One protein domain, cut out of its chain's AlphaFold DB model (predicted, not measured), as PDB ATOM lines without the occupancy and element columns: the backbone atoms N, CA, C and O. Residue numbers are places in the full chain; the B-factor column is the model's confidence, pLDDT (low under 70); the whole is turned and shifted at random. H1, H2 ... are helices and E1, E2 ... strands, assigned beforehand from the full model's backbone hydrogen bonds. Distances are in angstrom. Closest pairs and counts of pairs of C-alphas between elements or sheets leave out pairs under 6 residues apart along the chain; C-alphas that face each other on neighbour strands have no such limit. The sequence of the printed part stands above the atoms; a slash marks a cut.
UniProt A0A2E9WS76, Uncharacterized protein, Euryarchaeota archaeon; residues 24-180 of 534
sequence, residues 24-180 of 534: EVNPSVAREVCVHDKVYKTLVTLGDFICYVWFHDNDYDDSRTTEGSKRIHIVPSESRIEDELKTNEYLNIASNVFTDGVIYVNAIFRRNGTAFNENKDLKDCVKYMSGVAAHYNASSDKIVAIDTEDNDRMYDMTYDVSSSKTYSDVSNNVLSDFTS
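What this domain is: This is residues 24 to 180 of the 534 residues of an uncharacterized protein of Euryarchaeota archaeon (UniProt A0A2E9WS76). A strongly twisted sheet of six strands curls round helix H2 on one face, while H1 covers part of the other face, making three layers; short H3 packs on H1. The printed part has 157 residues, with E1, E2, E3, H1, E4, H2, E5, E6 and H3 in chain order, mixed in class. The mixed sheet runs E1, E2, E4, E3, E5, E6. It is compact, with a radius of gyration of the C-alphas of 14.9 A and spans of 46 by 36 by 30 A.

How they stand to each other: Inner strands E4, residues 102 to 108, and E3, residues 70 to 77, are parallel; N 105 and O 73 are 2.8 A apart, within hydrogen-bond range. E2, residues 47 to 56, is antiparallel to E4, with N 54 and O 104 at 2.7 A, and forms a hairpin with edge strand E1, residues 33 to 43, with N 36 and O 53 at 2.8 A. E5, residues 138 to 147, is parallel to E3, with N 74 and O 144 at 2.8 A; it bends by 90 degrees at residue 141 and forms a hairpin with edge strand E6, residues 153 to 157, with N 155 and O 145 at 2.8 A. H2, residues 120 to 136, is on the sheet; its closest C-alphas to E5 are those of Ser 130 and Ser 140, 4.5 A. H1, residues 84 to 97, is on the opposite face at a height over the sheet of 8.6 A. H3, residues 176 to 179, touches H1, the closest C-alphas being Val 97 and Phe 178, 6.3 A. E3, H1, E4 is a strand-helix-strand unit, parallel neighbours joined through a helix; E4, H2, E5 is a split one, with E3 between; both crossovers are right-handed. O i to N i+4 pairs within range number 8 of 10 in H1 and 10 of 13 in H2; H3 is too short for one.

Where its parts are: E1 spans 30.3 A from C-alpha 33 at (-28.787, 34.207, 4.253), E2 29.1 A and H2 23.6 A. H3 ends at C-alpha 179, (-33.268, 16.050, 1.172).

The domain as a whole: The printed part has no cut. Long links join E2 to E3, E4 to H2 and E6 to H3. Mean pLDDT of the printed part is 74.7; residues 24 to 32 and 158 to 180 are among those under 70.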
ATOM      1  N   GLU A  24     -21.128  17.103  -1.872       36.09
ATOM      2  CA  GLU A  24     -22.168  17.389  -2.889       36.09
ATOM      3  C   GLU A  24     -23.313  18.328  -2.425       36.09
ATOM      4  O   GLU A  24     -24.260  18.546  -3.173       36.09
ATOM      5  N   VAL A  25     -23.236  18.925  -1.227       33.91
ATOM      6  CA  VAL A  25     -24.318  19.693  -0.584       33.91
ATOM      7  C   VAL A  25     -23.933  21.144  -0.227       33.91
ATOM      8  O   VAL A  25     -24.697  21.811   0.464       33.91
ATOM      9  N   ASN A  26     -22.794  21.689  -0.684       37.62
ATOM     10  CA  ASN A  26     -22.424  23.088  -0.388       37.62
ATOM     11  C   ASN A  26     -22.111  23.901  -1.670       37.62
ATOM     12  O   ASN A  26     -21.153  23.567  -2.374       37.62
ATOM     13  N   PRO A  27     -22.905  24.934  -2.035       37.25
ATOM     14  CA  PRO A  27     -22.721  25.676  -3.283       37.25
ATOM     15  C   PRO A  27     -21.430  26.515  -3.300       37.25
ATOM     16  O   PRO A  27     -20.977  27.051  -2.296       37.25
ATOM     17  N   SER A  28     -20.855  26.670  -4.495       34.91
ATOM     18  CA  SER A  28     -19.534  27.260  -4.776       34.91
ATOM     19  C   SER A  28     -19.426  28.789  -4.629       34.91
ATOM     20  O   SER A  28     -18.473  29.385  -5.128       34.91
ATOM     21  N   VAL A  29     -20.408  29.443  -4.008       39.47
ATOM     22  CA  VAL A  29     -20.438  30.895  -3.781       39.47
ATOM     23  C   VAL A  29     -21.023  31.113  -2.393       39.47
ATOM     24  O   VAL A  29     -22.113  30.612  -2.125       39.47
ATOM     25  N   ALA A  30     -20.321  31.838  -1.517       42.56
ATOM     26  CA  ALA A  30     -20.875  32.254  -0.232       42.56
ATOM     27  C   ALA A  30     -22.120  33.115  -0.500       42.56
ATOM     28  O   ALA A  30     -22.000  34.250  -0.955       42.56
ATOM     29  N   ARG A  31     -23.309  32.539  -0.311       54.12
ATOM     30  CA  ARG A  31     -24.589  33.247  -0.386       54.12
ATOM     31  C   ARG A  31     -24.967  33.653   1.028       54.12
ATOM     32  O   ARG A  31     -25.108  32.778   1.881       54.12
ATOM     33  N   GLU A  32     -25.119  34.946   1.280       65.62
ATOM     34  CA  GLU A  32     -25.554  35.416   2.594       65.62
ATOM     35  C   GLU A  32     -27.047  35.117   2.767       65.62
ATOM     36  O   GLU A  32     -27.857  35.359   1.870       65.62
ATOM     37  N   VAL A  33     -27.401  34.517   3.903       73.94
ATOM     38  CA  VAL A  33     -28.787  34.207   4.253       73.94
ATOM     39  C   VAL A  33     -29.384  35.419   4.963       73.94
ATOM     40  O   VAL A  33     -28.893  35.844   6.005       73.94
ATOM     41  N   CYS A  34     -30.462  35.963   4.407       79.75
ATOM     42  CA  CYS A  34     -31.192  37.104   4.945       79.75
ATOM     43  C   CYS A  34     -32.552  36.667   5.504       79.75
ATOM     44  O   CYS A  34     -33.121  35.671   5.054       79.75
ATOM     45  N   VAL A  35     -33.094  37.439   6.453       85.94
ATOM     46  CA  VAL A  35     -34.434  37.223   7.019       85.94
ATOM     47  C   VAL A  35     -35.264  38.506   7.003       85.94
ATOM     48  O   VAL A  35     -34.781  39.584   7.348       85.94
ATOM     49  N   HIS A  36     -36.529  38.385   6.607       90.31
ATOM     50  CA  HIS A  36     -37.531  39.441   6.693       90.31
ATOM     51  C   HIS A  36     -38.677  39.054   7.623       90.31
ATOM     52  O   HIS A  36     -39.296  38.008   7.444       90.31
ATOM     53  N   ASP A  37     -39.047  39.977   8.507       91.00
ATOM     54  CA  ASP A  37     -40.219  39.860   9.370       91.00
ATOM     55  C   ASP A  37     -41.375  40.633   8.722       91.00
ATOM     56  O   ASP A  37     -41.304  41.858   8.559       91.00
ATOM     57  N   LYS A  38     -42.434  39.934   8.301       88.88
ATOM     58  CA  LYS A  38     -43.574  40.549   7.605       88.88
ATOM     59  C   LYS A  38     -44.894  40.194   8.269       88.88
ATOM     60  O   LYS A  38     -45.200  39.029   8.493       88.88
ATOM     61  N   VAL A  39     -45.715  41.208   8.533       88.19
ATOM     62  CA  VAL A  39     -47.096  41.009   8.988       88.19
ATOM     63  C   VAL A  39     -47.957  40.677   7.774       88.19
ATOM     64  O   VAL A  39     -48.132  41.520   6.893       88.19
ATOM     65  N   TYR A  40     -48.498  39.460   7.724       88.12
ATOM     66  CA  TYR A  40     -49.375  39.031   6.628       88.12
ATOM     67  C   TYR A  40     -50.866  39.182   6.969       88.12
ATOM     68  O   TYR A  40     -51.715  39.170   6.077       88.12
ATOM     69  N   LYS A  41     -51.200  39.336   8.257       83.50
ATOM     70  CA  LYS A  41     -52.574  39.501   8.748       83.50
ATOM     71  C   LYS A  41     -52.591  40.131  10.140       83.50
ATOM     72  O   LYS A  41     -51.786  39.770  10.985       83.50
ATOM     73  N   THR A  42     -53.586  40.976  10.409       86.56
ATOM     74  CA  THR A  42     -53.861  41.530  11.745       86.56
ATOM     75  C   THR A  42     -55.295  41.210  12.144       86.56
ATOM     76  O   THR A  42     -56.232  41.439  11.375       86.56
ATOM     77  N   LEU A  43     -55.488  40.685  13.354       81.06
ATOM     78  CA  LEU A  43     -56.806  40.438  13.933       81.06
ATOM     79  C   LEU A  43     -57.000  41.302  15.176       81.06
ATOM     80  O   LEU A  43     -56.219  41.234  16.117       81.06
ATOM     81  N   VAL A  44     -58.105  42.049  15.219       77.06
ATOM     82  CA  VAL A  44     -58.424  43.008  16.297       77.06
ATOM     83  C   VAL A  44     -58.339  42.392  17.701       77.06
ATOM     84  O   VAL A  44     -57.965  43.070  18.648       77.06
ATOM     85  N   THR A  45     -58.675  41.110  17.846       72.94
ATOM     86  CA  THR A  45     -58.703  40.414  19.140       72.94
ATOM     87  C   THR A  45     -57.422  39.657  19.480       72.94
ATOM     88  O   THR A  45     -57.305  39.169  20.600       72.94
ATOM     89  N   LEU A  46     -56.497  39.498  18.530       73.06
ATOM     90  CA  LEU A  46     -55.380  38.549  18.645       73.06
ATOM     91  C   LEU A  46     -54.028  39.120  18.206       73.06
ATOM     92  O   LEU A  46     -53.014  38.464  18.408       73.06
ATOM     93  N   GLY A  47     -54.005  40.328  17.644       83.56
ATOM     94  CA  GLY A  47     -52.784  40.984  17.193       83.56
ATOM     95  C   GLY A  47     -52.337  40.549  15.799       83.56
ATOM     96  O   GLY A  47     -53.145  40.119  14.965       83.56
ATOM     97  N   ASP A  48     -51.044  40.730  15.552       86.12
ATOM     98  CA  ASP A  48     -50.408  40.533  14.255       86.12
ATOM     99  C   ASP A  48     -49.924  39.095  14.070       86.12
ATOM    100  O   ASP A  48     -49.351  38.482  14.968       86.12
ATOM    101  N   PHE A  49     -50.134  38.575  12.867       86.56
ATOM    102  CA  PHE A  49     -49.616  37.297  12.407       86.56
ATOM    103  C   PHE A  49     -48.448  37.568  11.466       86.56
ATOM    104  O   PHE A  49     -48.583  38.283  10.466       86.56
ATOM    105  N   ILE A  50     -47.297  37.000  11.816       88.94
ATOM    106  CA  ILE A  50     -46.012  37.282  11.182       88.94
ATOM    107  C   ILE A  50     -45.579  36.071  10.356       88.94
ATOM    108  O   ILE A  50     -45.771  34.926  10.769       88.94
ATOM    109  N   CYS A  51     -44.993  36.320   9.189       90.81
ATOM    110  CA  CYS A  51     -44.170  35.353   8.487       90.81
ATOM    111  C   CYS A  51     -42.707  35.814   8.484       90.81
ATOM    112  O   CYS A  51     -42.408  36.981   8.215       90.81
ATOM    113  N   TYR A  52     -41.809  34.886   8.805       92.38
ATOM    114  CA  TYR A  52     -40.363  35.069   8.745       92.38
ATOM    115  C   TYR A  52     -39.868  34.482   7.427       92.38
ATOM    116  O   TYR A  52     -39.904  33.265   7.242       92.38
ATOM    117  N   VAL A  53     -39.466  35.342   6.495       91.56
ATOM    118  CA  VAL A  53     -39.042  34.941   5.150       91.56
ATOM    119  C   VAL A  53     -37.524  34.912   5.095       91.56
ATOM    120  O   VAL A  53     -36.886  35.959   5.167       91.56
ATOM    121  N   TRP A  54     -36.965  33.721   4.951       89.12
ATOM    122  CA  TRP A  54     -35.549  33.458   4.760       89.12
ATOM    123  C   TRP A  54     -35.235  33.253   3.274       89.12
ATOM    124  O   TRP A  54     -35.919  32.499   2.575       89.12
ATOM    125  N   PHE A  55     -34.206  33.934   2.783       87.19
ATOM    126  CA  PHE A  55     -33.819  33.961   1.370       87.19
ATOM    127  C   PHE A  55     -32.324  34.277   1.234       87.19
ATOM    128  O   PHE A  55     -31.693  34.690   2.206       87.19
ATOM    129  N   HIS A  56     -31.745  34.098   0.044       81.44
ATOM    130  CA  HIS A  56     -30.383  34.567  -0.214       81.44
ATOM    131  C   HIS A  56     -30.395  36.016  -0.698       81.44
ATOM    132  O   HIS A  56     -31.255  36.383  -1.492       81.44
ATOM    133  N   ASP A  57     -29.432  36.819  -0.256       72.94
ATOM    134  CA  ASP A  57     -29.221  38.229  -0.621       72.94
ATOM    135  C   ASP A  57     -29.582  38.607  -2.076       72.94
ATOM    136  O   ASP A  57     -30.302  39.575  -2.319       72.94
ATOM    137  N   ASN A  58     -29.149  37.806  -3.050       77.44
ATOM    138  CA  ASN A  58     -29.348  38.048  -4.482       77.44
ATOM    139  C   ASN A  58     -30.778  37.767  -4.984       77.44
ATOM    140  O   ASN A  58     -31.114  38.075  -6.131       77.44
ATOM    141  N   ASP A  59     -31.626  37.163  -4.156       80.06
ATOM    142  CA  ASP A  59     -32.982  36.771  -4.525       80.06
ATOM    143  C   ASP A  59     -33.993  37.903  -4.322       80.06
ATOM    144  O   ASP A  59     -35.036  37.907  -4.981       80.06
ATOM    145  N   TYR A  60     -33.698  38.886  -3.465       85.31
ATOM    146  CA  TYR A  60     -34.656  39.929  -3.105       85.31
ATOM    147  C   TYR A  60     -34.482  41.231  -3.892       85.31
ATOM    148  O   TYR A  60     -33.390  41.780  -3.988       85.31
ATOM    149  N   ASP A  61     -35.590  41.741  -4.423       85.25
ATOM    150  CA  ASP A  61     -35.708  43.055  -5.056       85.25
ATOM    151  C   ASP A  61     -37.156  43.538  -4.896       85.25
ATOM    152  O   ASP A  61     -38.082  42.974  -5.481       85.25
ATOM    153  N   ASP A  62     -37.365  44.573  -4.082       83.44
ATOM    154  CA  ASP A  62     -38.692  45.115  -3.761       83.44
ATOM    155  C   ASP A  62     -39.359  45.848  -4.934       83.44
ATOM    156  O   ASP A  62     -40.562  46.108  -4.898       83.44
ATOM    157  N   SER A  63     -38.596  46.149  -5.983       85.75
ATOM    158  CA  SER A  63     -39.090  46.738  -7.223       85.75
ATOM    159  C   SER A  63     -39.466  45.684  -8.271       85.75
ATOM    160  O   SER A  63     -40.046  46.020  -9.313       85.75
ATOM    161  N   ARG A  64     -39.171  44.400  -8.015       86.00
ATOM    162  CA  ARG A  64     -39.384  43.320  -8.981       86.00
ATOM    163  C   ARG A  64     -40.868  43.006  -9.146       86.00
ATOM    164  O   ARG A  64     -41.520  42.485  -8.254       86.00
ATOM    165  N   THR A  65     -41.388  43.250 -10.343       84.12
ATOM    166  CA  THR A  65     -42.801  43.001 -10.693       84.12
ATOM    167  C   THR A  65     -43.021  41.726 -11.507       84.12
ATOM    168  O   THR A  65     -44.160  41.327 -11.727       84.12
ATOM    169  N   THR A  66     -41.943  41.085 -11.967       87.06
ATOM    170  CA  THR A  66     -41.996  39.832 -12.735       87.06
ATOM    171  C   THR A  66     -41.617  38.661 -11.839       87.06
ATOM    172  O   THR A  66     -40.608  38.724 -11.139       87.06
ATOM    173  N   GLU A  67     -42.422  37.601 -11.865       84.62
ATOM    174  CA  GLU A  67     -42.140  36.378 -11.115       84.62
ATOM    175  C   GLU A  67     -40.864  35.683 -11.592       84.62
ATOM    176  O   GLU A  67     -40.514  35.718 -12.774       84.62
ATOM    177  N   GLY A  68     -40.179  35.043 -10.648       87.44
ATOM    178  CA  GLY A  68     -39.007  34.223 -10.924       87.44
ATOM    179  C   GLY A  68     -39.341  32.736 -10.987       87.44
ATOM    180  O   GLY A  68     -40.491  32.337 -11.148       87.44
ATOM    181  N   SER A  69     -38.322  31.887 -10.858       84.94
ATOM    182  CA  SER A  69     -38.476  30.430 -10.957       84.94
ATOM    183  C   SER A  69     -38.586  29.715  -9.612       84.94
ATOM    184  O   SER A  69     -39.050  28.569  -9.608       84.94
ATOM    185  N   LYS A  70     -38.154  30.357  -8.512       87.00
ATOM    186  CA  LYS A  70     -37.996  29.729  -7.190       87.00
ATOM    187  C   LYS A  70     -39.317  29.261  -6.598       87.00
ATOM    188  O   LYS A  70     -40.381  29.827  -6.856       87.00
ATOM    189  N   ARG A  71     -39.212  28.235  -5.760       89.06
ATOM    190  CA  ARG A  71     -40.314  27.706  -4.954       89.06
ATOM    191  C   ARG A  71     -40.446  28.478  -3.647       89.06
ATOM    192  O   ARG A  71     -39.444  28.917  -3.085       89.06
ATOM    193  N   ILE A  72     -41.671  28.590  -3.141       91.44
ATOM    194  CA  ILE A  72     -41.965  29.173  -1.827       91.44
ATOM    195  C   ILE A  72     -42.348  28.043  -0.880       91.44
ATOM    196  O   ILE A  72     -43.421  27.464  -1.026       91.44
ATOM    197  N   HIS A  73     -41.490  27.720   0.085       91.94
ATOM    198  CA  HIS A  73     -41.779  26.711   1.102       91.94
ATOM    199  C   HIS A  73     -42.281  27.388   2.373       91.94
ATOM    200  O   HIS A  73     -41.517  28.039   3.081       91.94
ATOM    201  N   ILE A  74     -43.568  27.236   2.663       92.75
ATOM    202  CA  ILE A  74     -44.204  27.742   3.875       92.75
ATOM    203  C   ILE A  74     -44.222  26.622   4.912       92.75
ATOM    204  O   ILE A  74     -44.873  25.607   4.704       92.75
ATOM    205  N   VAL A  75     -43.553  26.817   6.042       92.44
ATOM    206  CA  VAL A  75     -43.543  25.885   7.175       92.44
ATOM    207  C   VAL A  75     -44.265  26.563   8.339       92.44
ATOM    208  O   VAL A  75     -43.684  27.432   9.003       92.44
ATOM    209  N   PRO A  76     -45.556  26.271   8.556       89.56
ATOM    210  CA  PRO A  76     -46.330  26.920   9.598       89.56
ATOM    211  C   PRO A  76     -45.992  26.345  10.974       89.56
ATOM    212  O   PRO A  76     -45.784  25.142  11.118       89.56
ATOM    213  N   SER A  77     -45.987  27.197  11.992       89.31
ATOM    214  CA  SER A  77     -45.783  26.791  13.387       89.31
ATOM    215  C   SER A  77     -46.475  27.762  14.343       89.31
ATOM    216  O   SER A  77     -46.802  28.891  13.977       89.31
ATOM    217  N   GLU A  78     -46.731  27.337  15.580       85.38
ATOM    218  CA  GLU A  78     -47.353  28.213  16.587       85.38
ATOM    219  C   GLU A  78     -46.368  29.250  17.163       85.38
ATOM    220  O   GLU A  78     -46.779  30.271  17.713       85.38
ATOM    221  N   SER A  79     -45.063  29.023  16.991       87.38
ATOM    222  CA  SER A  79     -43.974  29.917  17.393       87.38
ATOM    223  C   SER A  79     -42.880  29.957  16.331       87.38
ATOM    224  O   SER A  79     -42.775  29.036  15.524       87.38
ATOM    225  N   ARG A  80     -42.038  30.998  16.341       86.38
ATOM    226  CA  ARG A  80     -40.907  31.101  15.410       86.38
ATOM    227  C   ARG A  80     -40.004  29.873  15.539       86.38
ATOM    228  O   ARG A  80     -39.683  29.460  16.651       86.38
ATOM    229  N   ILE A  81     -39.594  29.309  14.410       80.31
ATOM    230  CA  ILE A  81     -38.563  28.270  14.370       80.31
ATOM    231  C   ILE A  81     -37.202  28.964  14.482       80.31
ATOM    232  O   ILE A  81     -36.814  29.719  13.590       80.31
ATOM    233  N   GLU A  82     -36.507  28.735  15.595       75.38
ATOM    234  CA  GLU A  82     -35.185  29.318  15.890       75.38
ATOM    235  C   GLU A  82     -34.035  28.312  15.729       75.38
ATOM    236  O   GLU A  82     -32.870  28.686  15.811       75.38
ATOM    237  N   ASP A  83     -34.350  27.040  15.478       68.62
ATOM    238  CA  ASP A  83     -33.357  25.993  15.253       68.62
ATOM    239  C   ASP A  83     -32.623  26.227  13.917       68.62
ATOM    240  O   ASP A  83     -33.216  26.221  12.830       68.62
ATOM    241  N   GLU A  84     -31.313  26.456  14.011       57.41
ATOM    242  CA  GLU A  84     -30.431  26.693  12.868       57.41
ATOM    243  C   GLU A  84     -30.338  25.471  11.946       57.41
ATOM    244  O   GLU A  84     -30.265  25.636  10.728       57.41
ATOM    245  N   LEU A  85     -30.415  24.246  12.486       55.31
ATOM    246  CA  LEU A  85     -30.406  23.016  11.690       55.31
ATOM    247  C   LEU A  85     -31.687  22.897  10.864       55.31
ATOM    248  O   LEU A  85     -31.619  22.628   9.665       55.31
ATOM    249  N   LYS A  86     -32.841  23.179  11.478       65.88
ATOM    250  CA  LYS A  86     -34.139  23.235  10.784       65.88
ATOM    251  C   LYS A  86     -34.155  24.326   9.714       65.88
ATOM    252  O   LYS A  86     -34.606  24.101   8.597       65.88
ATOM    253  N   THR A  87     -33.628  25.508  10.021       67.31
ATOM    254  CA  THR A  87     -33.549  26.613   9.051       67.31
ATOM    255  C   THR A  87     -32.644  26.253   7.867       67.31
ATOM    256  O   THR A  87     -32.998  26.504   6.713       67.31
ATOM    257  N   ASN A  88     -31.509  25.602   8.132       60.25
ATOM    258  CA  ASN A  88     -30.600  25.104   7.105       60.25
ATOM    259  C   ASN A  88     -31.253  24.024   6.224       60.25
ATOM    260  O   ASN A  88     -31.090  24.051   5.004       60.25
ATOM    261  N   GLU A  89     -32.025  23.112   6.817       63.44
ATOM    262  CA  GLU A  89     -32.810  22.100   6.101       63.44
ATOM    263  C   GLU A  89     -33.831  22.739   5.146       63.44
ATOM    264  O   GLU A  89     -33.822  22.455   3.943       63.44
ATOM    265  N   TYR A  90     -34.661  23.655   5.654       78.75
ATOM    266  CA  TYR A  90     -35.747  24.268   4.887       78.75
ATOM    267  C   TYR A  90     -35.286  25.236   3.793       78.75
ATOM    268  O   TYR A  90     -36.004  25.407   2.805       78.75
ATOM    269  N   LEU A  91     -34.120  25.872   3.950       79.75
ATOM    270  CA  LEU A  91     -33.593  26.833   2.980       79.75
ATOM    271  C   LEU A  91     -32.453  26.259   2.136       79.75
ATOM    272  O   LEU A  91     -32.586  26.167   0.917       79.75
ATOM    273  N   ASN A  92     -31.325  25.918   2.761       66.25
ATOM    274  CA  ASN A  92     -30.077  25.631   2.051       66.25
ATOM    275  C   ASN A  92     -30.105  24.244   1.414       66.25
ATOM    276  O   ASN A  92     -29.845  24.110   0.218       66.25
ATOM    277  N   ILE A  93     -30.468  23.219   2.191       60.59
ATOM    278  CA  ILE A  93     -30.558  21.849   1.674       60.59
ATOM    279  C   ILE A  93     -31.661  21.787   0.614       60.59
ATOM    280  O   ILE A  93     -31.409  21.349  -0.508       60.59
ATOM    281  N   ALA A  94     -32.847  22.329   0.911       64.56
ATOM    282  CA  ALA A  94     -33.935  22.401  -0.059       64.56
ATOM    283  C   ALA A  94     -33.530  23.147  -1.350       64.56
ATOM    284  O   ALA A  94     -33.785  22.655  -2.448       64.56
ATOM    285  N   SER A  95     -32.843  24.292  -1.260       68.69
ATOM    286  CA  SER A  95     -32.392  25.046  -2.444       68.69
ATOM    287  C   SER A  95     -31.382  24.302  -3.315       68.69
ATOM    288  O   SER A  95     -31.310  24.588  -4.509       68.69
ATOM    289  N   ASN A  96     -30.611  23.372  -2.750       61.06
ATOM    290  CA  ASN A  96     -29.696  22.527  -3.518       61.06
ATOM    291  C   ASN A  96     -30.425  21.375  -4.217       61.06
ATOM    292  O   ASN A  96     -30.026  20.964  -5.305       61.06
ATOM    293  N   VAL A  97     -31.499  20.868  -3.613       58.75
ATOM    294  CA  VAL A  97     -32.289  19.775  -4.188       58.75
ATOM    295  C   VAL A  97     -33.182  20.267  -5.322       58.75
ATOM    296  O   VAL A  97     -33.253  19.662  -6.393       58.75
ATOM    297  N   PHE A  98     -33.905  21.360  -5.090       64.12
ATOM    298  CA  PHE A  98     -34.794  21.912  -6.096       64.12
ATOM    299  C   PHE A  98     -33.977  22.777  -7.046       64.12
ATOM    300  O   PHE A  98     -33.536  23.859  -6.679       64.12
ATOM    301  N   THR A  99     -33.834  22.334  -8.297       67.06
ATOM    302  CA  THR A  99     -33.063  23.035  -9.343       67.06
ATOM    303  C   THR A  99     -33.477  24.493  -9.548       67.06
ATOM    304  O   THR A  99     -32.683  25.306 -10.011       67.06
ATOM    305  N   ASP A 100     -34.725  24.818  -9.209       73.38
ATOM    306  CA  ASP A 100     -35.287  26.163  -9.278       73.38
ATOM    307  C   ASP A 100     -34.843  27.084  -8.123       73.38
ATOM    308  O   ASP A 100     -34.982  28.300  -8.243       73.38
ATOM    309  N   GLY A 101     -34.332  26.523  -7.019       77.44
ATOM    310  CA  GLY A 101     -34.084  27.185  -5.737       77.44
ATOM    311  C   GLY A 101     -35.345  27.353  -4.874       77.44
ATOM    312  O   GLY A 101     -36.474  27.254  -5.366       77.44
ATOM    313  N   VAL A 102     -35.155  27.625  -3.579       85.31
ATOM    314  CA  VAL A 102     -36.237  27.759  -2.589       85.31
ATOM    315  C   VAL A 102     -36.084  29.060  -1.795       85.31
ATOM    316  O   VAL A 102     -34.970  29.494  -1.516       85.31
ATOM    317  N   ILE A 103     -37.210  29.667  -1.415       92.50
ATOM    318  CA  ILE A 103     -37.289  30.575  -0.263       92.50
ATOM    319  C   ILE A 103     -38.064  29.893   0.862       92.50
ATOM    320  O   ILE A 103     -39.053  29.196   0.611       92.50
ATOM    321  N   TYR A 104     -37.618  30.099   2.094       92.94
ATOM    322  CA  TYR A 104     -38.208  29.487   3.277       92.94
ATOM    323  C   TYR A 104     -39.052  30.518   4.029       92.94
ATOM    324  O   TYR A 104     -38.593  31.612   4.327       92.94
ATOM    325  N   VAL A 105     -40.301  30.183   4.337       94.75
ATOM    326  CA  VAL A 105     -41.246  31.056   5.032       94.75
ATOM    327  C   VAL A 105     -41.741  30.348   6.283       94.75
ATOM    328  O   VAL A 105     -42.525  29.407   6.193       94.75
ATOM    329  N   ASN A 106     -41.352  30.822   7.462       94.56
ATOM    330  CA  ASN A 106     -41.951  30.354   8.704       94.56
ATOM    331  C   ASN A 106     -43.173  31.209   9.055       94.56
ATOM    332  O   ASN A 106     -43.036  32.374   9.428       94.56
ATOM    333  N   ALA A 107     -44.370  30.647   8.891       92.56
ATOM    334  CA  ALA A 107     -45.627  31.355   9.113       92.56
ATOM    335  C   ALA A 107     -46.183  31.063  10.509       92.56
ATOM    336  O   ALA A 107     -46.549  29.925  10.805       92.56
ATOM    337  N   ILE A 108     -46.323  32.093  11.344       91.50
ATOM    338  CA  ILE A 108     -46.990  31.931  12.637       91.50
ATOM    339  C   ILE A 108     -48.484  31.758  12.396       91.50
ATOM    340  O   ILE A 108     -49.111  32.620  11.777       91.50
ATOM    341  N   PHE A 109     -49.054  30.646  12.855       88.25
ATOM    342  CA  PHE A 109     -50.462  30.301  12.644       88.25
ATOM    343  C   PHE A 109     -51.062  29.585  13.862       88.25
ATOM    344  O   PHE A 109     -50.353  29.249  14.806       88.25
ATOM    345  N   ARG A 110     -52.379  29.348  13.852       87.19
ATOM    346  CA  ARG A 110     -53.070  28.600  14.918       87.19
ATOM    347  C   ARG A 110     -53.725  27.360  14.344       87.19
ATOM    348  O   ARG A 110     -54.593  27.493  13.481       87.19
ATOM    349  N   ARG A 111     -53.410  26.174  14.868       77.75
ATOM    350  CA  ARG A 111     -53.953  24.910  14.336       77.75
ATOM    351  C   ARG A 111     -55.429  24.701  14.698       77.75
ATOM    352  O   ARG A 111     -56.221  24.290  13.849       77.75
ATOM    353  N   ASN A 112     -55.825  25.053  15.931       72.50
ATOM    354  CA  ASN A 112     -57.213  25.086  16.442       72.50
ATOM    355  C   ASN A 112     -58.088  23.857  16.086       72.50
ATOM    356  O   ASN A 112     -59.297  23.992  15.898       72.50
ATOM    357  N   GLY A 113     -57.495  22.664  15.953       67.75
ATOM    358  CA  GLY A 113     -58.213  21.437  15.578       67.75
ATOM    359  C   GLY A 113     -58.809  21.432  14.161       67.75
ATOM    360  O   GLY A 113     -59.618  20.563  13.845       67.75
ATOM    361  N   THR A 114     -58.439  22.393  13.312       71.25
ATOM    362  CA  THR A 114     -58.806  22.411  11.886       71.25
ATOM    363  C   THR A 114     -57.798  21.609  11.073       71.25
ATOM    364  O   THR A 114     -56.610  21.621  11.393       71.25
ATOM    365  N   ALA A 115     -58.256  20.918  10.023       73.06
ATOM    366  CA  ALA A 115     -57.355  20.208   9.120       73.06
ATOM    367  C   ALA A 115     -56.332  21.185   8.516       73.06
ATOM    368  O   ALA A 115     -56.677  22.323   8.188       73.06
ATOM    369  N   PHE A 116     -55.077  20.747   8.380       77.25
ATOM    370  CA  PHE A 116     -53.953  21.601   7.983       77.25
ATOM    371  C   PHE A 116     -54.217  22.349   6.665       77.25
ATOM    372  O   PHE A 116     -54.118  23.573   6.605       77.25
ATOM    373  N   ASN A 117     -54.695  21.635   5.644       71.69
ATOM    374  CA  ASN A 117     -55.076  22.177   4.334       71.69
ATOM    375  C   ASN A 117     -56.322  23.094   4.360       71.69
ATOM    376  O   ASN A 117     -56.577  23.858   3.423       71.69
ATOM    377  N   GLU A 118     -57.117  23.051   5.426       74.81
ATOM    378  CA  GLU A 118     -58.303  23.888   5.600       74.81
ATOM    379  C   GLU A 118     -58.052  25.122   6.475       74.81
ATOM    380  O   GLU A 118     -58.891  26.032   6.494       74.81
ATOM    381  N   ASN A 119     -56.889  25.203   7.127       82.94
ATOM    382  CA  ASN A 119     -56.567  26.223   8.113       82.94
ATOM    383  C   ASN A 119     -56.551  27.641   7.526       82.94
ATOM    384  O   ASN A 119     -55.744  27.954   6.657       82.94
ATOM    385  N   LYS A 120     -57.411  28.527   8.043       82.50
ATOM    386  CA  LYS A 120     -57.593  29.891   7.520       82.50
ATOM    387  C   LYS A 120     -56.341  30.767   7.615       82.50
ATOM    388  O   LYS A 120     -56.105  31.553   6.703       82.50
ATOM    389  N   ASP A 121     -55.569  30.651   8.692       85.38
ATOM    390  CA  ASP A 121     -54.370  31.472   8.889       85.38
ATOM    391  C   ASP A 121     -53.293  31.089   7.853       85.38
ATOM    392  O   ASP A 121     -52.711  31.970   7.221       85.38
ATOM    393  N   LEU A 122     -53.149  29.790   7.551       85.69
ATOM    394  CA  LEU A 122     -52.308  29.304   6.452       85.69
ATOM    395  C   LEU A 122     -52.752  29.857   5.086       85.69
ATOM    396  O   LEU A 122     -51.917  30.316   4.309       85.69
ATOM    397  N   LYS A 123     -54.063  29.880   4.799       82.62
ATOM    398  CA  LYS A 123     -54.594  30.436   3.532       82.62
ATOM    399  C   LYS A 123     -54.252  31.912   3.363       82.62
ATOM    400  O   LYS A 123     -53.917  32.348   2.263       82.62
ATOM    401  N   ASP A 124     -54.358  32.678   4.447       84.44
ATOM    402  CA  ASP A 124     -54.046  34.105   4.444       84.44
ATOM    403  C   ASP A 124     -52.540  34.337   4.200       84.44
ATOM    404  O   ASP A 124     -52.179  35.244   3.448       84.44
ATOM    405  N   CYS A 125     -51.668  33.477   4.741       87.50
ATOM    406  CA  CYS A 125     -50.229  33.519   4.463       87.50
ATOM    407  C   CYS A 125     -49.900  33.161   3.003       87.50
ATOM    408  O   CYS A 125     -49.162  33.893   2.348       87.50
ATOM    409  N   VAL A 126     -50.496  32.092   2.458       86.56
ATOM    410  CA  VAL A 126     -50.339  31.710   1.041       86.56
ATOM    411  C   VAL A 126     -50.749  32.865   0.131       86.56
ATOM    412  O   VAL A 126     -49.987  33.249  -0.749       86.56
ATOM    413  N   LYS A 127     -51.908  33.483   0.391       85.06
ATOM    414  CA  LYS A 127     -52.382  34.654  -0.354       85.06
ATOM    415  C   LYS A 127     -51.386  35.813  -0.310       85.06
ATOM    416  O   LYS A 127     -51.154  36.452  -1.335       85.06
ATOM    417  N   TYR A 128     -50.835  36.107   0.867       89.00
ATOM    418  CA  TYR A 128     -49.820  37.147   1.011       89.00
ATOM    419  C   TYR A 128     -48.581  36.823   0.173       89.00
ATOM    420  O   TYR A 128     -48.168  37.654  -0.634       89.00
ATOM    421  N   MET A 129     -48.044  35.604   0.295       89.19
ATOM    422  CA  MET A 129     -46.853  35.173  -0.440       89.19
ATOM    423  C   MET A 129     -47.064  35.158  -1.953       89.19
ATOM    424  O   MET A 129     -46.181  35.611  -2.674       89.19
ATOM    425  N   SER A 130     -48.237  34.747  -2.446       85.19
ATOM    426  CA  SER A 130     -48.585  34.867  -3.869       85.19
ATOM    427  C   SER A 130     -48.523  36.316  -4.357       85.19
ATOM    428  O   SER A 130     -48.095  36.565  -5.477       85.19
ATOM    429  N   GLY A 131     -48.913  37.284  -3.520       83.44
ATOM    430  CA  GLY A 131     -48.872  38.707  -3.867       83.44
ATOM    431  C   GLY A 131     -47.469  39.323  -3.880       83.44
ATOM    432  O   GLY A 131     -47.281  40.356  -4.516       83.44
ATOM    433  N   VAL A 132     -46.495  38.713  -3.196       88.69
ATOM    434  CA  VAL A 132     -45.116  39.232  -3.079       88.69
ATOM    435  C   VAL A 132     -44.056  38.296  -3.671       88.69
ATOM    436  O   VAL A 132     -42.866  38.549  -3.512       88.69
ATOM    437  N   ALA A 133     -44.458  37.227  -4.368       88.62
ATOM    438  CA  ALA A 133     -43.562  36.195  -4.898       88.62
ATOM    439  C   ALA A 133     -42.446  36.771  -5.790       88.62
ATOM    440  O   ALA A 133     -41.273  36.422  -5.631       88.62
ATOM    441  N   ALA A 134     -42.798  37.722  -6.662       86.25
ATOM    442  CA  ALA A 134     -41.855  38.399  -7.549       86.25
ATOM    443  C   ALA A 134     -40.710  39.082  -6.783       86.25
ATOM    444  O   ALA A 134     -39.553  38.998  -7.204       86.25
ATOM    445  N   HIS A 135     -40.980  39.659  -5.605       90.25
ATOM    446  CA  HIS A 135     -39.947  40.343  -4.822       90.25
ATOM    447  C   HIS A 135     -38.826  39.395  -4.395       90.25
ATOM    448  O   HIS A 135     -37.698  39.830  -4.226       90.25
ATOM    449  N   TYR A 136     -39.108  38.096  -4.278       91.00
ATOM    450  CA  TYR A 136     -38.160  37.066  -3.847       91.00
ATOM    451  C   TYR A 136     -37.662  36.170  -4.994       91.00
ATOM    452  O   TYR A 136     -37.144  35.080  -4.752       91.00
ATOM    453  N   ASN A 137     -37.855  36.590  -6.251       89.81
ATOM    454  CA  ASN A 137     -37.504  35.814  -7.448       89.81
ATOM    455  C   ASN A 137     -38.198  34.434  -7.470       89.81
ATOM    456  O   ASN A 137     -37.671  33.451  -7.999       89.81
ATOM    457  N   ALA A 138     -39.382  34.363  -6.863       90.06
ATOM    458  CA  ALA A 138     -40.184  33.159  -6.738       90.06
ATOM    459  C   ALA A 138     -41.431  33.233  -7.623       90.06
ATOM    460  O   ALA A 138     -41.780  34.300  -8.137       90.06
ATOM    461  N   SER A 139     -42.082  32.085  -7.802       87.25
ATOM    462  CA  SER A 139     -43.329  31.968  -8.559       87.25
ATOM    463  C   SER A 139     -44.522  31.746  -7.634       87.25
ATOM    464  O   SER A 139     -44.457  30.932  -6.708       87.25
ATOM    465  N   SER A 140     -45.629  32.439  -7.909       84.25
ATOM    466  CA  SER A 140     -46.888  32.267  -7.176       84.25
ATOM    467  C   SER A 140     -47.587  30.936  -7.488       84.25
ATOM    468  O   SER A 140     -48.405  30.482  -6.686       84.25
ATOM    469  N   ASP A 141     -47.191  30.269  -8.578       81.44
ATOM    470  CA  ASP A 141     -47.659  28.938  -8.979       81.44
ATOM    471  C   ASP A 141     -46.900  27.790  -8.284       81.44
ATOM    472  O   ASP A 141     -47.276  26.625  -8.415       81.44
ATOM    473  N   LYS A 142     -45.816  28.088  -7.552       84.44
ATOM    474  CA  LYS A 142     -44.934  27.090  -6.914       84.44
ATOM    475  C   LYS A 142     -44.835  27.279  -5.399       84.44
ATOM    476  O   LYS A 142     -43.735  27.339  -4.840       84.44
ATOM    477  N   ILE A 143     -45.978  27.387  -4.730       86.31
ATOM    478  CA  ILE A 143     -46.043  27.486  -3.267       86.31
ATOM    479  C   ILE A 143     -46.301  26.100  -2.684       86.31
ATOM    480  O   ILE A 143     -47.200  25.396  -3.128       86.31
ATOM    481  N   VAL A 144     -45.533  25.720  -1.669       86.25
ATOM    482  CA  VAL A 144     -45.676  24.449  -0.959       86.25
ATOM    483  C   VAL A 144     -45.802  24.723   0.532       86.25
ATOM    484  O   VAL A 144     -44.960  25.417   1.095       86.25
ATOM    485  N   ALA A 145     -46.836  24.191   1.180       87.12
ATOM    486  CA  ALA A 145     -46.956  24.194   2.634       87.12
ATOM    487  C   ALA A 145     -46.421  22.879   3.214       87.12
ATOM    488  O   ALA A 145     -46.730  21.814   2.691       87.12
ATOM    489  N   ILE A 146     -45.642  22.947   4.290       85.94
ATOM    490  CA  ILE A 146     -44.991  21.797   4.930       85.94
ATOM    491  C   ILE A 146     -45.545  21.646   6.345       85.94
ATOM    492  O   ILE A 146     -45.419  22.558   7.162       85.94
ATOM    493  N   ASP A 147     -46.186  20.516   6.630       83.81
ATOM    494  CA  ASP A 147     -46.803  20.237   7.927       83.81
ATOM    495  C   ASP A 147     -45.836  19.504   8.858       83.81
ATOM    496  O   ASP A 147     -45.688  18.284   8.786       83.81
ATOM    497  N   THR A 148     -45.203  20.251   9.759       79.50
ATOM    498  CA  THR A 148     -44.218  19.710  10.709       79.50
ATOM    499  C   THR A 148     -44.806  18.709  11.702       79.50
ATOM    500  O   THR A 148     -44.098  17.832  12.194       79.50
ATOM    501  N   GLU A 149     -46.110  18.785  11.970       76.81
ATOM    502  CA  GLU A 149     -46.809  17.852  12.858       76.81
ATOM    503  C   GLU A 149     -47.342  16.611  12.115       76.81
ATOM    504  O   GLU A 149     -47.720  15.634  12.761       76.81
ATOM    505  N   ASP A 150     -47.362  16.623  10.776       67.62
ATOM    506  CA  ASP A 150     -47.642  15.458   9.917       67.62
ATOM    507  C   ASP A 150     -46.373  15.029   9.169       67.62
ATOM    508  O   ASP A 150     -46.371  14.817   7.956       67.62
ATOM    509  N   ASN A 151     -45.267  14.925   9.911       64.06
ATOM    510  CA  ASN A 151     -43.984  14.435   9.416       64.06
ATOM    511  C   ASN A 151     -43.461  15.186   8.174       64.06
ATOM    512  O   ASN A 151     -43.090  14.578   7.171       64.06
ATOM    513  N   ASP A 152     -43.485  16.516   8.221       73.62
ATOM    514  CA  ASP A 152     -43.044  17.410   7.147       73.62
ATOM    515  C   ASP A 152     -43.741  17.153   5.801       73.62
ATOM    516  O   ASP A 152     -43.158  17.343   4.729       73.62
ATOM    517  N   ARG A 153     -45.007  16.719   5.833       72.56
ATOM    518  CA  ARG A 153     -45.791  16.482   4.619       72.56
ATOM    519  C   ARG A 153     -45.977  17.766   3.822       72.56
ATOM    520  O   ARG A 153     -46.373  18.798   4.355       72.56
ATOM    521  N   MET A 154     -45.705  17.675   2.528       75.56
ATOM    522  CA  MET A 154     -45.713  18.777   1.580       75.56
ATOM    523  C   MET A 154     -47.033  18.822   0.812       75.56
ATOM    524  O   MET A 154     -47.431  17.844   0.177       75.56
ATOM    525  N   TYR A 155     -47.668  19.986   0.818       75.44
ATOM    526  CA  TYR A 155     -48.932  20.275   0.155       75.44
ATOM    527  C   TYR A 155     -48.715  21.378  -0.879       75.44
ATOM    528  O   TYR A 155     -48.321  22.482  -0.511       75.44
ATOM    529  N   ASP A 156     -48.981  21.105  -2.157       76.44
ATOM    530  CA  ASP A 156     -48.947  22.144  -3.188       76.44
ATOM    531  C   ASP A 156     -50.114  23.122  -2.971       76.44
ATOM    532  O   ASP A 156     -51.283  22.735  -2.860       76.44
ATOM    533  N   MET A 157     -49.785  24.408  -2.884       72.88
ATOM    534  CA  MET A 157     -50.711  25.488  -2.573       72.88
ATOM    535  C   MET A 157     -50.793  26.442  -3.762       72.88
ATOM    536  O   MET A 157     -49.781  26.899  -4.286       72.88
ATOM    537  N   THR A 158     -52.008  26.810  -4.155       67.69
ATOM    538  CA  THR A 158     -52.233  27.828  -5.187       67.69
ATOM    539  C   THR A 158     -53.333  28.768  -4.728       67.69
ATOM    540  O   THR A 158     -54.325  28.345  -4.128       67.69
ATOM    541  N   TYR A 159     -53.164  30.058  -5.009       69.38
ATOM    542  CA  TYR A 159     -54.171  31.077  -4.750       69.38
ATOM    543  C   TYR A 159     -54.668  31.662  -6.074       69.38
ATOM    544  O   TYR A 159     -53.958  32.408  -6.738       69.38
ATOM    545  N   ASP A 160     -55.912  31.346  -6.437       61.38
ATOM    546  CA  ASP A 160     -56.599  31.934  -7.588       61.38
ATOM    547  C   ASP A 160     -57.628  32.977  -7.121       61.38
ATOM    548  O   ASP A 160     -58.602  32.674  -6.419       61.38
ATOM    549  N   VAL A 161     -57.410  34.223  -7.547       53.81
ATOM    550  CA  VAL A 161     -58.262  35.388  -7.269       53.81
ATOM    551  C   VAL A 161     -59.669  35.258  -7.868       53.81
ATOM    552  O   VAL A 161     -60.580  35.944  -7.408       53.81
ATOM    553  N   SER A 162     -59.854  34.401  -8.878       52.22
ATOM    554  CA  SER A 162     -61.094  34.279  -9.649       52.22
ATOM    555  C   SER A 162     -62.059  33.196  -9.151       52.22
ATOM    556  O   SER A 162     -63.262  33.313  -9.387       52.22
ATOM    557  N   SER A 163     -61.584  32.177  -8.420       46.16
ATOM    558  CA  SER A 163     -62.408  31.007  -8.069       46.16
ATOM    559  C   SER A 163     -62.509  30.681  -6.572       46.16
ATOM    560  O   SER A 163     -63.424  29.957  -6.173       46.16
ATOM    561  N   SER A 164     -61.676  31.246  -5.688       42.59
ATOM    562  CA  SER A 164     -61.730  31.021  -4.223       42.59
ATOM    563  C   SER A 164     -61.822  29.543  -3.766       42.59
ATOM    564  O   SER A 164     -62.271  29.264  -2.653       42.59
ATOM    565  N   LYS A 165     -61.398  28.587  -4.606       37.91
ATOM    566  CA  LYS A 165     -61.250  27.137  -4.357       37.91
ATOM    567  C   LYS A 165     -60.201  26.634  -5.369       37.91
ATOM    568  O   LYS A 165     -60.272  27.040  -6.514       37.91
ATOM    569  N   THR A 166     -59.216  25.782  -5.100       43.16
ATOM    570  CA  THR A 166     -59.123  24.625  -4.203       43.16
ATOM    571  C   THR A 166     -57.633  24.304  -4.026       43.16
ATOM    572  O   THR A 166     -56.890  24.357  -4.999       43.16
ATOM    573  N   TYR A 167     -57.220  23.930  -2.815       50.41
ATOM    574  CA  TYR A 167     -55.949  23.253  -2.555       50.41
ATOM    575  C   TYR A 167     -56.004  21.882  -3.223       50.41
ATOM    576  O   TYR A 167     -56.842  21.062  -2.845       50.41
ATOM    577  N   SER A 168     -55.180  21.637  -4.238       39.94
ATOM    578  CA  SER A 168     -55.018  20.280  -4.744       39.94
ATOM    579  C   SER A 168     -53.982  19.579  -3.875       39.94
ATOM    580  O   SER A 168     -52.789  19.829  -4.001       39.94
ATOM    581  N   ASP A 169     -54.443  18.699  -2.990       42.50
ATOM    582  CA  ASP A 169     -53.596  17.639  -2.446       42.50
ATOM    583  C   ASP A 169     -53.122  16.772  -3.621       42.50
ATOM    584  O   ASP A 169     -53.919  16.060  -4.238       42.50
ATOM    585  N   VAL A 170     -51.848  16.890  -3.996       44.06
ATOM    586  CA  VAL A 170     -51.238  16.049  -5.044       44.06
ATOM    587  C   VAL A 170     -50.018  15.284  -4.516       44.06
ATOM    588  O   VAL A 170     -49.503  14.382  -5.179       44.06
ATOM    589  N   SER A 171     -49.565  15.576  -3.298       44.22
ATOM    590  CA  SER A 171     -48.259  15.157  -2.808       44.22
ATOM    591  C   SER A 171     -48.395  14.369  -1.497       44.22
ATOM    592  O   SER A 171     -48.606  14.907  -0.416       44.22
ATOM    593  N   ASN A 172     -48.200  13.047  -1.585       51.09
ATOM    594  CA  ASN A 172     -47.839  12.203  -0.434       51.09
ATOM    595  C   ASN A 172     -46.351  12.379  -0.066       51.09
ATOM    596  O   ASN A 172     -45.746  11.456   0.492       51.09
ATOM    597  N   ASN A 173     -45.747  13.503  -0.455       57.22
ATOM    598  CA  ASN A 173     -44.333  13.730  -0.263       57.22
ATOM    599  C   ASN A 173     -44.098  14.426   1.065       57.22
ATOM    600  O   ASN A 173     -44.930  15.206   1.519       57.22
ATOM    601  N   VAL A 174     -42.969  14.134   1.681       63.28
ATOM    602  CA  VAL A 174     -42.473  14.817   2.880       63.28
ATOM    603  C   VAL A 174     -41.217  15.598   2.504       63.28
ATOM    604  O   VAL A 174     -40.617  15.289   1.485       63.28
ATOM    605  N   LEU A 175     -40.800  16.635   3.229       61.66
ATOM    606  CA  LEU A 175     -39.620  17.412   2.807       61.66
ATOM    607  C   LEU A 175     -38.348  16.557   2.713       61.66
ATOM    608  O   LEU A 175     -37.555  16.719   1.782       61.66
ATOM    609  N   SER A 176     -38.212  15.602   3.628       57.12
ATOM    610  CA  SER A 176     -37.182  14.566   3.595       57.12
ATOM    611  C   SER A 176     -37.195  13.748   2.304       57.12
ATOM    612  O   SER A 176     -36.144  13.256   1.913       57.12
ATOM    613  N   ASP A 177     -38.319  13.695   1.572       51.41
ATOM    614  CA  ASP A 177     -38.391  13.053   0.257       51.41
ATOM    615  C   ASP A 177     -37.504  13.754  -0.801       51.41
ATOM    616  O   ASP A 177     -37.279  13.260  -1.907       51.41
ATOM    617  N   PHE A 178     -36.983  14.931  -0.489       51.66
ATOM    618  CA  PHE A 178     -36.139  15.701  -1.387       51.66
ATOM    619  C   PHE A 178     -34.721  15.829  -0.814       51.66
ATOM    620  O   PHE A 178     -33.760  15.879  -1.571       51.66
ATOM    621  N   THR A 179     -34.559  15.813   0.508       49.19
ATOM    622  CA  THR A 179     -33.268  16.050   1.172       49.19
ATOM    623  C   THR A 179     -32.506  14.779   1.560       49.19
ATOM    624  O   THR A 179     -31.349  14.874   1.971       49.19
ATOM    625  N   SER A 180     -33.111  13.598   1.418       51.50
ATOM    626  CA  SER A 180     -32.441  12.321   1.657       51.50
ATOM    627  C   SER A 180     -31.556  11.887   0.483       51.50
ATOM    628  O   SER A 180     -31.721  12.312  -0.659       51.50
TER     629      SER A 180